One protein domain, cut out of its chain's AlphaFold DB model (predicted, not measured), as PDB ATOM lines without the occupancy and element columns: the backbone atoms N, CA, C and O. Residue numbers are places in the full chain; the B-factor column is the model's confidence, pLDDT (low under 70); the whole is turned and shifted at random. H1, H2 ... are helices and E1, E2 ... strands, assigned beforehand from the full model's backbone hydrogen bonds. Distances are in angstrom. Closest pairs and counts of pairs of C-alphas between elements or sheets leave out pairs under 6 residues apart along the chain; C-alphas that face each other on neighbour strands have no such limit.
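This is residues 2 to 69 of the 533 residues of an uncharacterized protein of Steccherinum ochraceum (UniProt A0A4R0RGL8). A small sheet of three parallel strands has one long helix, H2, running back past its E1 side, while of two short helices H1 packs on the last residues of H2, 31 to 35, and H3 sits near H2 and grazes the sheet. The 68 printed residues hold three named helices and three named strands in the order H1 E1 H2 E2 H3 E3; the sheet's order is E1 E2 E3. The class is mixed, helices and strands. The whole is compact, with a radius of gyration of the C-alphas of 11.6 A and spans of 30 by 23 by 17 A.

Start at H1, residues 5 to 8, which touches residues 31 to 35 of H2, residues 21 to 35; the closest C-alphas, of Pro 5 and Ser 35, are 4.8 A apart. H1 is not on the sheet. Edge strand E1, residues 10 to 13, is parallel to inner strand E2, residues 40 to 44, at 15 degrees; look for N 13 and O 43, 2.8 A apart, within hydrogen-bond range. E2 is parallel to edge strand E3, residues 61 to 68, at 9 degrees, with N 44 and O 65 within range at 2.8 A. H2 only grazes the sheet with residues 24 to 35, and H3, residues 51 to 54, only grazes it too. H2 and H3 are close but not clearly touching; their closest C-alphas, of Lys 25 and Leu 53, are 7.3 A apart. E1, H2, E2 and E2, H3, E3 are strand-helix-strand units, two parallel neighbour strands joined through a helix, each with a right-handed crossover. In H2 every O i to N i+4 pair is within hydrogen-bond range; H1 and H3 are too short for such a pair.

Find C-alpha 5 at (91.532, 35.236, 31.526), where H1 begins. H2 starts at C-alpha 21, (66.966, 36.989, 25.922), and runs 21.1 A. E1 is 10.2 A long, E2 12.7 A, and E3 18.2 A, ending at C-alpha 68, (69.247, 54.170, 28.824).

The two C-alphas farthest apart, of Thr 3 and Lys 69, are 36.8 A apart. The printed part has no cut, and no link is long. Mean pLDDT of the printed part is 82.6; look for values under 70 at residues 2 to 3, 5, 15 to 17 and 46 to 48 of this model.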
ATOM      1  N   LEU A   2      90.931  28.625  24.788       45.47
ATOM      2  CA  LEU A   2      91.687  29.794  25.254       45.47
ATOM      3  C   LEU A   2      91.389  30.006  26.748       45.47
ATOM      4  O   LEU A   2      90.300  30.456  27.095       45.47
ATOM      5  N   THR A   3      92.317  29.609  27.618       59.34
ATOM      6  CA  THR A   3      92.168  29.648  29.086       59.34
ATOM      7  C   THR A   3      92.735  30.910  29.725       59.34
ATOM      8  O   THR A   3      92.620  31.061  30.936       59.34
ATOM      9  N   THR A   4      93.351  31.805  28.950       71.62
ATOM     10  CA  THR A   4      93.959  33.033  29.475       71.62
ATOM     11  C   THR A   4      92.864  34.049  29.822       71.62
ATOM     12  O   THR A   4      92.211  34.553  28.906       71.62
ATOM     13  N   PRO A   5      92.647  34.381  31.108       65.00
ATOM     14  CA  PRO A   5      91.532  35.236  31.526       65.00
ATOM     15  C   PRO A   5      91.616  36.675  30.992       65.00
ATOM     16  O   PRO A   5      90.588  37.309  30.781       65.00
ATOM     17  N   THR A   6      92.824  37.168  30.696       71.69
ATOM     18  CA  THR A   6      93.052  38.502  30.109       71.69
ATOM     19  C   THR A   6      92.549  38.634  28.672       71.69
ATOM     20  O   THR A   6      92.359  39.745  28.207       71.69
ATOM     21  N   LEU A   7      92.282  37.527  27.971       78.00
ATOM     22  CA  LEU A   7      91.628  37.556  26.655       78.00
ATOM     23  C   LEU A   7      90.114  37.822  26.755       78.00
ATOM     24  O   LEU A   7      89.440  37.926  25.733       78.00
ATOM     25  N   TRP A   8      89.576  37.878  27.978       83.19
ATOM     26  CA  TRP A   8      88.155  38.031  28.295       83.19
ATOM     27  C   TRP A   8      87.920  39.239  29.219       83.19
ATOM     28  O   TRP A   8      87.052  39.197  30.089       83.19
ATOM     29  N   ASP A   9      88.706  40.305  29.071       86.44
ATOM     30  CA  ASP A   9      88.537  41.548  29.833       86.44
ATOM     31  C   ASP A   9      87.444  42.455  29.243       86.44
ATOM     32  O   ASP A   9      86.760  43.155  29.981       86.44
ATOM     33  N   THR A  10      87.193  42.382  27.937       89.69
ATOM     34  CA  THR A  10      86.248  43.264  27.244       89.69
ATOM     35  C   THR A  10      85.035  42.499  26.726       89.69
ATOM     36  O   THR A  10      85.166  41.512  26.001       89.69
ATOM     37  N   ILE A  11      83.829  42.981  27.039       90.12
ATOM     38  CA  ILE A  11      82.575  42.480  26.468       90.12
ATOM     39  C   ILE A  11      81.798  43.598  25.781       90.12
ATOM     40  O   ILE A  11      81.506  44.641  26.365       90.12
ATOM     41  N   ILE A  12      81.400  43.342  24.534       88.50
ATOM     42  CA  ILE A  12      80.563  44.243  23.745       88.50
ATOM     43  C   ILE A  12      79.254  43.528  23.411       88.50
ATOM     44  O   ILE A  12      79.245  42.524  22.703       88.50
ATOM     45  N   ILE A  13      78.138  44.059  23.906       85.62
ATOM     46  CA  ILE A  13      76.786  43.602  23.585       85.62
ATOM     47  C   ILE A  13      76.186  44.593  22.585       85.62
ATOM     48  O   ILE A  13      75.826  45.718  22.942       85.62
ATOM     49  N   ARG A  14      76.091  44.174  21.321       81.25
ATOM     50  CA  ARG A  14      75.553  44.964  20.205       81.25
ATOM     51  C   ARG A  14      74.655  44.079  19.339       81.25
ATOM     52  O   ARG A  14      74.937  42.891  19.203       81.25
ATOM     53  N   ASN A  15      73.599  44.649  18.759       66.31
ATOM     54  CA  ASN A  15      72.667  43.976  17.842       66.31
ATOM     55  C   ASN A  15      72.098  42.642  18.374       66.31
ATOM     56  O   ASN A  15      71.850  41.705  17.612       66.31
ATOM     57  N   SER A  16      71.840  42.547  19.680       68.25
ATOM     58  CA  SER A  16      71.196  41.381  20.292       68.25
ATOM     59  C   SER A  16      69.711  41.271  19.932       68.25
ATOM     60  O   SER A  16      69.056  40.312  20.329       68.25
ATOM     61  N   ALA A  17      69.178  42.195  19.125       65.00
ATOM     62  CA  ALA A  17      67.841  42.098  18.552       65.00
ATOM     63  C   ALA A  17      67.546  40.742  17.891       65.00
ATOM     64  O   ALA A  17      66.438  40.230  18.040       65.00
ATOM     65  N   ARG A  18      68.561  40.140  17.253       72.50
ATOM     66  CA  ARG A  18      68.491  38.826  16.591       72.50
ATOM     67  C   ARG A  18      68.616  37.631  17.548       72.50
ATOM     68  O   ARG A  18      68.361  36.504  17.144       72.50
ATOM     69  N   ASN A  19      68.991  37.870  18.806       77.31
ATOM     70  CA  ASN A  19      69.138  36.845  19.833       77.31
ATOM     71  C   ASN A  19      67.958  36.885  20.811       77.31
ATOM     72  O   ASN A  19      67.478  37.938  21.239       77.31
ATOM     73  N   THR A  20      67.516  35.709  21.241       84.38
ATOM     74  CA  THR A  20      66.579  35.593  22.361       84.38
ATOM     75  C   THR A  20      67.243  36.070  23.654       84.38
ATOM     76  O   THR A  20      68.456  35.945  23.844       84.38
ATOM     77  N   LYS A  21      66.441  36.555  24.613       84.25
ATOM     78  CA  LYS A  21      66.966  36.989  25.922       84.25
ATOM     79  C   LYS A  21      67.768  35.890  26.629       84.25
ATOM     80  O   LYS A  21      68.727  36.188  27.335       84.25
ATOM     81  N   GLN A  22      67.383  34.629  26.438       87.75
ATOM     82  CA  GLN A  22      68.053  33.487  27.050       87.75
ATOM     83  C   GLN A  22      69.431  33.214  26.431       87.75
ATOM     84  O   GLN A  22      70.372  32.914  27.165       87.75
ATOM     85  N   GLN A  23      69.575  33.376  25.112       88.69
ATOM     86  CA  GLN A  23      70.870  33.247  24.434       88.69
ATOM     87  C   GLN A  23      71.863  34.296  24.937       88.69
ATOM     88  O   GLN A  23      72.973  33.939  25.322       88.69
ATOM     89  N   VAL A  24      71.442  35.564  25.029       88.62
ATOM     90  CA  VAL A  24      72.297  36.647  25.545       88.62
ATOM     91  C   VAL A  24      72.725  36.358  26.984       88.62
ATOM     92  O   VAL A  24      73.910  36.421  27.302       88.62
ATOM     93  N   LYS A  25      71.785  35.956  27.851       90.12
ATOM     94  CA  LYS A  25      72.090  35.560  29.237       90.12
ATOM     95  C   LYS A  25      73.121  34.436  29.312       90.12
ATOM     96  O   LYS A  25      74.061  34.530  30.094       90.12
ATOM     97  N   SER A  26      72.953  33.387  28.505       91.00
ATOM     98  CA  SER A  26      73.872  32.245  28.471       91.00
ATOM     99  C   SER A  26      75.274  32.653  28.010       91.00
ATOM    100  O   SER A  26      76.260  32.263  28.634       91.00
ATOM    101  N   GLN A  27      75.370  33.490  26.975       91.06
ATOM    102  CA  GLN A  27      76.643  33.991  26.454       91.06
ATOM    103  C   GLN A  27      77.369  34.884  27.465       91.06
ATOM    104  O   GLN A  27      78.561  34.695  27.699       91.06
ATOM    105  N   VAL A  28      76.651  35.805  28.117       91.38
ATOM    106  CA  VAL A  28      77.223  36.677  29.154       91.38
ATOM    107  C   VAL A  28      77.676  35.858  30.364       91.38
ATOM    108  O   VAL A  28      78.779  36.068  30.858       91.38
ATOM    109  N   ALA A  29      76.893  34.872  30.810       91.56
ATOM    110  CA  ALA A  29      77.295  33.990  31.907       91.56
ATOM    111  C   ALA A  29      78.554  33.170  31.562       91.56
ATOM    112  O   ALA A  29      79.465  33.057  32.384       91.56
ATOM    113  N   ALA A  30      78.639  32.638  30.339       89.94
ATOM    114  CA  ALA A  30      79.821  31.921  29.866       89.94
ATOM    115  C   ALA A  30      81.056  32.834  29.786       89.94
ATOM    116  O   ALA A  30      82.145  32.417  30.177       89.94
ATOM    117  N   PHE A  31      80.887  34.077  29.326       91.94
ATOM    118  CA  PHE A  31      81.942  35.090  29.311       91.94
ATOM    119  C   PHE A  31      82.443  35.398  30.727       91.94
ATOM    120  O   PHE A  31      83.635  35.290  30.991       91.94
ATOM    121  N   LEU A  32      81.531  35.715  31.653       91.44
ATOM    122  CA  LEU A  32      81.864  36.068  33.037       91.44
ATOM    123  C   LEU A  32      82.555  34.921  33.786       91.44
ATOM    124  O   LEU A  32      83.430  35.158  34.614       91.44
ATOM    125  N   SER A  33      82.193  33.674  33.472       90.06
ATOM    126  CA  SER A  33      82.872  32.487  33.998       90.06
ATOM    127  C   SER A  33      84.324  32.391  33.503       90.06
ATOM    128  O   SER A  33      85.229  32.110  34.285       90.06
ATOM    129  N   ARG A  34      84.574  32.693  32.220       89.38
ATOM    130  CA  ARG A  34      85.919  32.649  31.613       89.38
ATOM    131  C   ARG A  34      86.813  33.816  32.018       89.38
ATOM    132  O   ARG A  34      88.014  33.621  32.170       89.38
ATOM    133  N   SER A  35      86.239  35.001  32.215       89.06
ATOM    134  CA  SER A  35      86.983  36.177  32.678       89.06
ATOM    135  C   SER A  35      87.424  36.064  34.142       89.06
ATOM    136  O   SER A  35      88.299  36.804  34.591       89.06
ATOM    137  N   GLY A  36      86.879  35.105  34.900       87.25
ATOM    138  CA  GLY A  36      87.420  34.693  36.193       87.25
ATOM    139  C   GLY A  36      87.319  35.795  37.239       87.25
ATOM    140  O   GLY A  36      86.228  36.047  37.741       87.25
ATOM    141  N   SER A  37      88.436  36.443  37.581       86.69
ATOM    142  CA  SER A  37      88.527  37.613  38.473       86.69
ATOM    143  C   SER A  37      89.088  38.868  37.802       86.69
ATOM    144  O   SER A  37      89.325  39.861  38.484       86.69
ATOM    145  N   CYS A  38      89.312  38.828  36.487       87.38
ATOM    146  CA  CYS A  38      89.889  39.941  35.746       87.38
ATOM    147  C   CYS A  38      88.986  41.170  35.768       87.38
ATOM    148  O   CYS A  38      87.759  41.067  35.859       87.38
ATOM    149  N   SER A  39      89.625  42.333  35.668       89.44
ATOM    150  CA  SER A  39      88.933  43.589  35.425       89.44
ATOM    151  C   SER A  39      88.149  43.538  34.121       89.44
ATOM    152  O   SER A  39      88.578  42.877  33.177       89.44
ATOM    153  N   LEU A  40      87.011  44.231  34.091       92.31
ATOM    154  CA  LEU A  40      86.087  44.194  32.965       92.31
ATOM    155  C   LEU A  40      85.872  45.567  32.336       92.31
ATOM    156  O   LEU A  40      85.586  46.531  33.047       92.31
ATOM    157  N   ASP A  41      85.876  45.600  31.010       89.25
ATOM    158  CA  ASP A  41      85.348  46.684  30.194       89.25
ATOM    159  C   ASP A  41      84.051  46.223  29.520       89.25
ATOM    160  O   ASP A  41      84.014  45.277  28.731       89.25
ATOM    161  N   VAL A  42      82.942  46.869  29.874       89.94
ATOM    162  CA  VAL A  42      81.589  46.465  29.478       89.94
ATOM    163  C   VAL A  42      80.980  47.529  28.578       89.94
ATOM    164  O   VAL A  42      80.796  48.670  28.995       89.94
ATOM    165  N   SER A  43      80.598  47.155  27.359       88.00
ATOM    166  CA  SER A  43      79.936  48.047  26.405       88.00
ATOM    167  C   SER A  43      78.598  47.480  25.939       88.00
ATOM    168  O   SER A  43      78.549  46.499  25.204       88.00
ATOM    169  N   ILE A  44      77.503  48.133  26.317       85.06
ATOM    170  CA  ILE A  44      76.131  47.778  25.944       85.06
ATOM    171  C   ILE A  44      75.617  48.853  24.982       85.06
ATOM    172  O   ILE A  44      75.346  49.979  25.390       85.06
ATOM    173  N   VAL A  45      75.515  48.503  23.698       72.00
ATOM    174  CA  VAL A  45      75.174  49.429  22.592       72.00
ATOM    175  C   VAL A  45      73.823  49.075  21.951       72.00
ATOM    176  O   VAL A  45      73.361  49.725  21.029       72.00
ATOM    177  N   ASP A  46      73.176  48.021  22.431       67.50
ATOM    178  CA  ASP A  46      72.034  47.379  21.781       67.50
ATOM    179  C   ASP A  46      70.665  48.049  22.035       67.50
ATOM    180  O   ASP A  46      69.630  47.471  21.712       67.50
ATOM    181  N   GLY A  47      70.614  49.213  22.695       61.19
ATOM    182  CA  GLY A  47      69.369  49.903  23.089       61.19
ATOM    183  C   GLY A  47      68.523  49.163  24.145       61.19
ATOM    184  O   GLY A  47      67.785  49.778  24.912       61.19
ATOM    185  N   ARG A  48      68.674  47.838  24.251       68.69
ATOM    186  CA  ARG A  48      68.086  46.967  25.269       68.69
ATOM    187  C   ARG A  48      68.882  47.019  26.568       68.69
ATOM    188  O   ARG A  48      70.110  47.107  26.587       68.69
ATOM    189  N   ASP A  49      68.164  46.883  27.675       72.88
ATOM    190  CA  ASP A  49      68.767  46.877  29.003       72.88
ATOM    191  C   ASP A  49      69.401  45.524  29.358       72.88
ATOM    192  O   ASP A  49      68.721  44.593  29.794       72.88
ATOM    193  N   TRP A  50      70.727  45.449  29.245       84.12
ATOM    194  CA  TRP A  50      71.523  44.288  29.660       84.12
ATOM    195  C   TRP A  50      72.375  44.533  30.906       84.12
ATOM    196  O   TRP A  50      73.060  43.624  31.374       84.12
ATOM    197  N   LEU A  51      72.316  45.735  31.487       84.06
ATOM    198  CA  LEU A  51      73.189  46.128  32.596       84.06
ATOM    199  C   LEU A  51      72.969  45.267  33.846       84.06
ATOM    200  O   LEU A  51      73.911  44.947  34.568       84.06
ATOM    201  N   HIS A  52      71.731  44.818  34.067       83.88
ATOM    202  CA  HIS A  52      71.374  43.948  35.186       83.88
ATOM    203  C   HIS A  52      72.142  42.613  35.201       83.88
ATOM    204  O   HIS A  52      72.295  42.025  36.272       83.88
ATOM    205  N   LEU A  53      72.660  42.148  34.055       87.50
ATOM    206  CA  LEU A  53      73.475  40.930  33.968       87.50
ATOM    207  C   LEU A  53      74.832  41.070  34.679       87.50
ATOM    208  O   LEU A  53      75.447  40.066  35.024       87.50
ATOM    209  N   PHE A  54      75.270  42.302  34.954       87.81
ATOM    210  CA  PHE A  54      76.557  42.609  35.580       87.81
ATOM    211  C   PHE A  54      76.439  43.044  37.047       87.81
ATOM    212  O   PHE A  54      77.448  43.384  37.658       87.81
ATOM    213  N   LYS A  55      75.242  43.009  37.656       83.12
ATOM    214  CA  LYS A  55      74.991  43.534  39.017       83.12
ATOM    215  C   LYS A  55      75.929  42.954  40.096       83.12
ATOM    216  O   LYS A  55      76.293  43.669  41.025       83.12
ATOM    217  N   GLY A  56      76.338  41.689  39.960       84.50
ATOM    218  CA  GLY A  56      77.287  41.007  40.859       84.50
ATOM    219  C   GLY A  56      78.767  41.153  40.485       84.50
ATOM    220  O   GLY A  56      79.626  40.629  41.184       84.50
ATOM    221  N   HIS A  57      79.066  41.853  39.392       88.50
ATOM    222  CA  HIS A  57      80.409  42.003  38.831       88.50
ATOM    223  C   HIS A  57      80.846  43.473  38.730       88.50
ATOM    224  O   HIS A  57      81.922  43.747  38.217       88.50
ATOM    225  N   LEU A  58      80.061  44.436  39.227       86.69
ATOM    226  CA  LEU A  58      80.424  45.861  39.163       86.69
ATOM    227  C   LEU A  58      81.719  46.190  39.921       86.69
ATOM    228  O   LEU A  58      82.439  47.106  39.540       86.69
ATOM    229  N   ASN A  59      82.073  45.395  40.934       88.00
ATOM    230  CA  ASN A  59      83.309  45.541  41.705       88.00
ATOM    231  C   ASN A  59      84.599  45.226  40.935       88.00
ATOM    232  O   ASN A  59      85.675  45.333  41.498       88.00
ATOM    233  N   ARG A  60      84.519  44.804  39.679       89.88
ATOM    234  CA  ARG A  60      85.686  44.590  38.810       89.88
ATOM    235  C   ARG A  60      85.583  45.369  37.506       89.88
ATOM    236  O   ARG A  60      86.501  45.308  36.696       89.88
ATOM    237  N   VAL A  61      84.466  46.058  37.277       90.31
ATOM    238  CA  VAL A  61      84.273  46.862  36.071       90.31
ATOM    239  C   VAL A  61      85.148  48.106  36.178       90.31
ATOM    240  O   VAL A  61      85.038  48.850  37.151       90.31
ATOM    241  N   ARG A  62      86.011  48.315  35.180       90.88
ATOM    242  CA  ARG A  62      86.855  49.508  35.025       90.88
ATOM    243  C   ARG A  62      86.270  50.481  34.012       90.88
ATOM    244  O   ARG A  62      86.257  51.683  34.268       90.88
ATOM    245  N   GLY A  63      85.744  49.971  32.906       90.19
ATOM    246  CA  GLY A  63      85.060  50.738  31.875       90.19
ATOM    247  C   GLY A  63      83.612  50.297  31.715       90.19
ATOM    248  O   GLY A  63      83.318  49.111  31.583       90.19
ATOM    249  N   LEU A  64      82.691  51.257  31.690       88.25
ATOM    250  CA  LEU A  64      81.278  51.001  31.439       88.25
ATOM    251  C   LEU A  64      80.747  51.946  30.363       88.25
ATOM    252  O   LEU A  64      80.758  53.161  30.536       88.25
ATOM    253  N   ARG A  65      80.224  51.388  29.272       87.69
ATOM    254  CA  ARG A  65      79.463  52.109  28.249       87.69
ATOM    255  C   ARG A  65      78.045  51.566  28.202       87.69
ATOM    256  O   ARG A  65      77.846  50.381  27.951       87.69
ATOM    257  N   VAL A  66      77.062  52.431  28.423       84.62
ATOM    258  CA  VAL A  66      75.645  52.054  28.473       84.62
ATOM    259  C   VAL A  66      74.759  53.105  27.818       84.62
ATOM    260  O   VAL A  66      75.094  54.287  27.774       84.62
ATOM    261  N   SER A  67      73.598  52.670  27.346       78.88
ATOM    262  CA  SER A  67      72.503  53.536  26.915       78.88
ATOM    263  C   SER A  67      71.269  53.287  27.777       78.88
ATOM    264  O   SER A  67      70.987  52.141  28.134       78.88
ATOM    265  N   GLY A  68      70.514  54.332  28.110       73.50
ATOM    266  CA  GLY A  68      69.247  54.170  28.824       73.50
ATOM    267  C   GLY A  68      68.777  55.423  29.552       73.50
ATOM    268  O   GLY A  68      69.426  56.461  29.526       73.50
ATOM    269  N   LYS A  69      67.628  55.313  30.224       72.12
ATOM    270  CA  LYS A  69      67.018  56.419  30.982       72.12
ATOM    271  C   LYS A  69      67.725  56.630  32.321       72.12
ATOM    272  O   LYS A  69      68.024  55.653  33.018       72.12
TER     273      LYS A  69